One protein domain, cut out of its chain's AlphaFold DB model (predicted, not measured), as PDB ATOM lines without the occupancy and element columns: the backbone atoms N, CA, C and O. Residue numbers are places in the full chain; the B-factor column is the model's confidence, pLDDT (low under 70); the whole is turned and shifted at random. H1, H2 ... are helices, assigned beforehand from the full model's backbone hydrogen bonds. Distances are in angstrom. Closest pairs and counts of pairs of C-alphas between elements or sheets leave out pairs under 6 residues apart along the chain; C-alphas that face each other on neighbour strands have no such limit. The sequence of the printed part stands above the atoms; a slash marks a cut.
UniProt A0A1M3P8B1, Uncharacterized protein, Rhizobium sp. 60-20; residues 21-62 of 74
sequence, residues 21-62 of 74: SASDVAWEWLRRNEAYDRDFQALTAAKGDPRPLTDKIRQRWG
ATOM      1  N   SER A  21     165.748  86.207 121.741       87.62
ATOM      2  CA  SER A  21     164.738  86.970 121.014       87.62
ATOM      3  C   SER A  21     165.161  88.436 120.870       87.62
ATOM      4  O   SER A  21     165.928  88.967 121.677       87.62
ATOM      5  N   ALA A  22     164.605  89.139 119.878       85.62
ATOM      6  CA  ALA A  22     164.810  90.583 119.745       85.62
ATOM      7  C   ALA A  22     164.395  91.350 121.019       85.62
ATOM      8  O   ALA A  22     165.025  92.343 121.379       85.62
ATOM      9  N   SER A  23     163.372  90.860 121.728       84.25
ATOM     10  CA  SER A  23     162.902  91.426 122.994       84.25
ATOM     11  C   SER A  23     163.916  91.248 124.124       84.25
ATOM     12  O   SER A  23     164.145  92.184 124.885       84.25
ATOM     13  N   ASP A  24     164.554  90.079 124.220       86.31
ATOM     14  CA  ASP A  24     165.588  89.806 125.225       86.31
ATOM     15  C   ASP A  24     166.835  90.668 124.987       86.31
ATOM     16  O   ASP A  24     167.383  91.249 125.924       86.31
ATOM     17  N   VAL A  25     167.245  90.836 123.723       87.88
ATOM     18  CA  VAL A  25     168.335  91.758 123.366       87.88
ATOM     19  C   VAL A  25     167.963  93.186 123.752       87.88
ATOM     20  O   VAL A  25     168.731  93.851 124.444       87.88
ATOM     21  N   ALA A  26     166.778  93.660 123.355       89.19
ATOM     22  CA  ALA A  26     166.307  95.001 123.700       89.19
ATOM     23  C   ALA A  26     166.282  95.233 125.222       89.19
ATOM     24  O   ALA A  26     166.660  96.309 125.690       89.19
ATOM     25  N   TRP A  27     165.908  94.214 125.999       87.56
ATOM     26  CA  TRP A  27     165.931  94.264 127.457       87.56
ATOM     27  C   TRP A  27     167.349  94.363 128.039       87.56
ATOM     28  O   TRP A  27     167.582  95.177 128.937       87.56
ATOM     29  N   GLU A  28     168.316  93.607 127.511       91.19
ATOM     30  CA  GLU A  28     169.722  93.702 127.933       91.19
ATOM     31  C   GLU A  28     170.313  95.098 127.691       91.19
ATOM     32  O   GLU A  28     171.075  95.595 128.525       91.19
ATOM     33  N   TRP A  29     169.949  95.758 126.587       90.06
ATOM     34  CA  TRP A  29     170.351  97.146 126.329       90.06
ATOM     35  C   TRP A  29     169.680  98.122 127.293       90.06
ATOM     36  O   TRP A  29     170.344  98.993 127.858       90.06
ATOM     37  N   LEU A  30     168.374  97.965 127.513       91.12
ATOM     38  CA  LEU A  30     167.602  98.855 128.372       91.12
ATOM     39  C   LEU A  30     168.103  98.836 129.818       91.12
ATOM     40  O   LEU A  30     168.326  99.894 130.403       91.12
ATOM     41  N   ARG A  31     168.347  97.652 130.390       88.06
ATOM     42  CA  ARG A  31     168.782  97.532 131.791       88.06
ATOM     43  C   ARG A  31     170.199  98.053 132.054       88.06
ATOM     44  O   ARG A  31     170.562  98.253 133.206       88.06
ATOM     45  N   ARG A  32     171.010  98.236 131.005       91.62
ATOM     46  CA  ARG A  32     172.354  98.837 131.081       91.62
ATOM     47  C   ARG A  32     172.330 100.355 130.895       91.62
ATOM     48  O   ARG A  32     173.368 100.995 131.025       91.62
ATOM     49  N   ASN A  33     171.175 100.936 130.576       94.00
ATOM     50  CA  ASN A  33     171.026 102.374 130.430       94.00
ATOM     51  C   ASN A  33     170.947 103.046 131.811       94.00
ATOM     52  O   ASN A  33     170.019 102.802 132.579       94.00
ATOM     53  N   GLU A  34     171.881 103.947 132.110       94.50
ATOM     54  CA  GLU A  34     171.953 104.649 133.402       94.50
ATOM     55  C   GLU A  34     170.722 105.520 133.699       94.50
ATOM     56  O   GLU A  34     170.376 105.760 134.855       94.50
ATOM     57  N   ALA A  35     170.043 106.035 132.670       94.06
ATOM     58  CA  ALA A  35     168.802 106.774 132.865       94.06
ATOM     59  C   ALA A  35     167.634 105.838 133.199       94.06
ATOM     60  O   ALA A  35     166.777 106.224 133.994       94.06
ATOM     61  N   TYR A  36     167.614 104.627 132.631       92.44
ATOM     62  CA  TYR A  36     166.638 103.606 133.002       92.44
ATOM     63  C   TYR A  36     166.869 103.133 134.439       92.44
ATOM     64  O   TYR A  36     165.914 103.066 135.206       92.44
ATOM     65  N   ASP A  37     168.126 102.888 134.824       91.31
ATOM     66  CA  ASP A  37     168.479 102.518 136.198       91.31
ATOM     67  C   ASP A  37     167.991 103.573 137.202       91.31
ATOM     68  O   ASP A  37     167.242 103.246 138.119       91.31
ATOM     69  N   ARG A  38     168.281 104.861 136.974       91.94
ATOM     70  CA  ARG A  38     167.796 105.945 137.849       91.94
ATOM     71  C   ARG A  38     166.274 106.018 137.937       91.94
ATOM     72  O   ARG A  38     165.739 106.216 139.027       91.94
ATOM     73  N   ASP A  39     165.579 105.875 136.810       90.44
ATOM     74  CA  ASP A  39     164.115 105.864 136.794       90.44
ATOM     75  C   ASP A  39     163.564 104.651 137.570       90.44
ATOM     76  O   ASP A  39     162.613 104.784 138.342       90.44
ATOM     77  N   PHE A  40     164.181 103.478 137.408       87.56
ATOM     78  CA  PHE A  40     163.805 102.255 138.111       87.56
ATOM     79  C   PHE A  40     164.070 102.352 139.618       87.56
ATOM     80  O   PHE A  40     163.212 101.968 140.410       87.56
ATOM     81  N   GLN A  41     165.197 102.934 140.035       89.69
ATOM     82  CA  GLN A  41     165.490 103.175 141.450       89.69
ATOM     83  C   GLN A  41     164.520 104.176 142.082       89.69
ATOM     84  O   GLN A  41     164.101 104.013 143.227       89.69
ATOM     85  N   ALA A  42     164.102 105.202 141.336       88.44
ATOM     86  CA  ALA A  42     163.056 106.107 141.797       88.44
ATOM     87  C   ALA A  42     161.713 105.375 141.992       88.44
ATOM     88  O   ALA A  42     160.967 105.714 142.909       88.44
ATOM     89  N   LEU A  43     161.420 104.356 141.169       85.31
ATOM     90  CA  LEU A  43     160.225 103.514 141.303       85.31
ATOM     91  C   LEU A  43     160.272 102.625 142.531       85.31
ATOM     92  O   LEU A  43     159.293 102.569 143.268       85.31
ATOM     93  N   THR A  44     161.394 101.953 142.766       84.75
ATOM     94  CA  THR A  44     161.562 101.070 143.924       84.75
ATOM     95  C   THR A  44     161.629 101.848 145.239       84.75
ATOM     96  O   THR A  44     161.187 101.341 146.268       84.75
ATOM     97  N   ALA A  45     162.130 103.086 145.219       86.12
ATOM     98  CA  ALA A  45     162.206 103.957 146.392       86.12
ATOM     99  C   ALA A  45     160.910 104.736 146.690       86.12
ATOM    100  O   ALA A  45     160.791 105.333 147.767       86.12
ATOM    101  N   ALA A  46     159.945 104.770 145.766       83.00
ATOM    102  CA  ALA A  46     158.718 105.542 145.930       83.00
ATOM    103  C   ALA A  46     157.876 105.012 147.105       83.00
ATOM    104  O   ALA A  46     157.352 103.900 147.079       83.00
ATOM    105  N   LYS A  47     157.698 105.841 148.142       76.00
ATOM    106  CA  LYS A  47     156.741 105.586 149.226       76.00
ATOM    107  C   LYS A  47     155.400 106.203 148.849       76.00
ATOM    108  O   LYS A  47     155.210 107.406 149.002       76.00
ATOM    109  N   GLY A  48     154.486 105.393 148.327       77.69
ATOM    110  CA  GLY A  48     153.159 105.844 147.919       77.69
ATOM    111  C   GLY A  48     152.663 105.094 146.697       77.69
ATOM    112  O   GLY A  48     153.067 103.962 146.443       77.69
ATOM    113  N   ASP A  49     151.772 105.729 145.946       79.94
ATOM    114  CA  ASP A  49     151.214 105.135 144.743       79.94
ATOM    115  C   ASP A  49     152.263 105.061 143.615       79.94
ATOM    116  O   ASP A  49     152.745 106.105 143.168       79.94
ATOM    117  N   PRO A  50     152.626 103.860 143.125       79.31
ATOM    118  CA  PRO A  50     153.645 103.722 142.089       79.31
ATOM    119  C   PRO A  50     153.103 103.997 140.680       79.31
ATOM    120  O   PRO A  50     153.901 104.186 139.763       79.31
ATOM    121  N   ARG A  51     151.775 104.054 140.476       82.88
ATOM    122  CA  ARG A  51     151.148 104.175 139.147       82.88
ATOM    123  C   ARG A  51     151.654 105.372 138.336       82.88
ATOM    124  O   ARG A  51     151.996 105.139 137.178       82.88
ATOM    125  N   PRO A  52     151.762 106.610 138.865       82.81
ATOM    126  CA  PRO A  52     152.261 107.736 138.071       82.81
ATOM    127  C   PRO A  52     153.705 107.529 137.603       82.81
ATOM    128  O   PRO A  52     154.058 107.910 136.486       82.81
ATOM    129  N   LEU A  53     154.542 106.891 138.423       81.56
ATOM    130  CA  LEU A  53     155.931 106.647 138.061       81.56
ATOM    131  C   LEU A  53     156.069 105.449 137.112       81.56
ATOM    132  O   LEU A  53     156.842 105.508 136.159       81.56
ATOM    133  N   THR A  54     155.262 104.404 137.304       83.12
ATOM    134  CA  THR A  54     155.145 103.294 136.356       83.12
ATOM    135  C   THR A  54     154.667 103.787 134.991       83.12
ATOM    136  O   THR A  54     155.249 103.397 133.985       83.12
ATOM    137  N   ASP A  55     153.660 104.664 134.921       86.12
ATOM    138  CA  ASP A  55     153.162 105.195 133.644       86.12
ATOM    139  C   ASP A  55     154.231 106.025 132.923       86.12
ATOM    140  O   ASP A  55     154.503 105.808 131.742       86.12
ATOM    141  N   LYS A  56     154.947 106.876 133.667       85.56
ATOM    142  CA  LYS A  56     156.086 107.639 133.144       85.56
ATOM    143  C   LYS A  56     157.180 106.731 132.573       85.56
ATOM    144  O   LYS A  56     157.673 106.987 131.475       85.56
ATOM    145  N   ILE A  57     157.551 105.667 133.287       87.75
ATOM    146  CA  ILE A  57     158.564 104.697 132.836       87.75
ATOM    147  C   ILE A  57     158.080 103.952 131.587       87.75
ATOM    148  O   ILE A  57     158.847 103.788 130.640       87.75
ATOM    149  N   ARG A  58     156.802 103.554 131.539       87.31
ATOM    150  CA  ARG A  58     156.198 102.899 130.367       87.31
ATOM    151  C   ARG A  58     156.237 103.788 129.130       87.31
ATOM    152  O   ARG A  58     156.663 103.319 128.081       87.31
ATOM    153  N   GLN A  59     155.825 105.052 129.247       88.31
ATOM    154  CA  GLN A  59     155.811 105.982 128.112       88.31
ATOM    155  C   GLN A  59     157.223 106.325 127.635       88.31
ATOM    156  O   GLN A  59     157.476 106.353 126.435       88.31
ATOM    157  N   ARG A  60     158.154 106.553 128.569       90.50
ATOM    158  CA  ARG A  60     159.531 106.935 128.239       90.50
ATOM    159  C   ARG A  60     160.325 105.802 127.587       90.50
ATOM    160  O   ARG A  60     161.110 106.069 126.682       90.50
ATOM    161  N   TRP A  61     160.145 104.568 128.054       90.81
ATOM    162  CA  TRP A  61     160.954 103.415 127.642       90.81
ATOM    163  C   TRP A  61     160.205 102.419 126.747       90.81
ATOM    164  O   TRP A  61     160.769 101.398 126.368       90.81
ATOM    165  N   GLY A  62     158.937 102.686 126.415       87.94
ATOM    166  CA  GLY A  62     158.106 101.793 125.600       87.94
ATOM    167  C   GLY A  62     157.760 100.465 126.286       87.94
ATOM    168  O   GLY A  62     157.447  99.485 125.613       87.94
TER     169      GLY A  62
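Overview. This is residues 21 to 62 of the 74 residues of an uncharacterized protein of Rhizobium sp. 60-20 (UniProt A0A1M3P8B1). A small helical hairpin, H2 and H3 side by side and running opposite ways, with a third helix, H1, joined to the start of H2 as an arm that sticks out past the open end of the hairpin with residues 21 to 29. H1 and H2 make a corner at 76 degrees, and this arm gives the model much of its length. The printed part has 42 residues with three named helices, in the order H1, H2, H3 along the chain, and no named strand; the class is all helix. It is only just loose, close to compact, with a radius of gyration of the C-alphas of 11.2 A, and its C-alphas span 35 by 17 by 13 A.

Along the chain. The longest helix is H2, residues 34 to 45, which measures 16.3 A from C-alpha 34 at (171.953, 104.649, 133.402) to C-alpha 45. H3 covers residues 51 to 61, 15.1 A from first to last C-alpha, and ends with C-alpha 61 at (160.954, 103.415, 127.642). H1 covers residues 22 to 31, 14.5 A from first to last C-alpha, and begins with C-alpha 22 at (164.810, 90.583, 119.745).

Arrangement. H2 touches H3, with 5 pairs of C-alphas within 8 A. Their closest C-alphas, those of Leu 43 and Leu 53, are 6.2 A apart. Their lines stand at a shallow tilt of 12 degrees and they run opposite ways; the two form a helical hairpin. Their centres are 10.9 A apart. H1 and H2 are close but not clearly touching, with 2 pairs of C-alphas within 8 A. The closest C-alphas of these two helices are those of Arg 31 and Asp 37, 6.7 A apart, and their lines are about perpendicular, at 76 degrees. H1 and H3 are only just apart, their closest C-alphas 8.1 A from each other. In H1, H2 and H3 every backbone O i to N i+4 pair is within hydrogen-bond range.

Size, cuts and confidence. The two C-alphas farthest apart are those of Ser 21 and Gly 48, 34.8 A. Residues 21 to 29, of which 22 to 29 belong to H1, stand free; without them the body has 33 residues, spans 26 by 18 by 9 A and has a radius of gyration of 9.3 A. The link from H1 to H2, residues 32 to 33, is tight, and so is the link from H2 to H3, residues 46 to 50. The printed part has no cut. Its mean pLDDT is 87.2, and no printed residue is under 70.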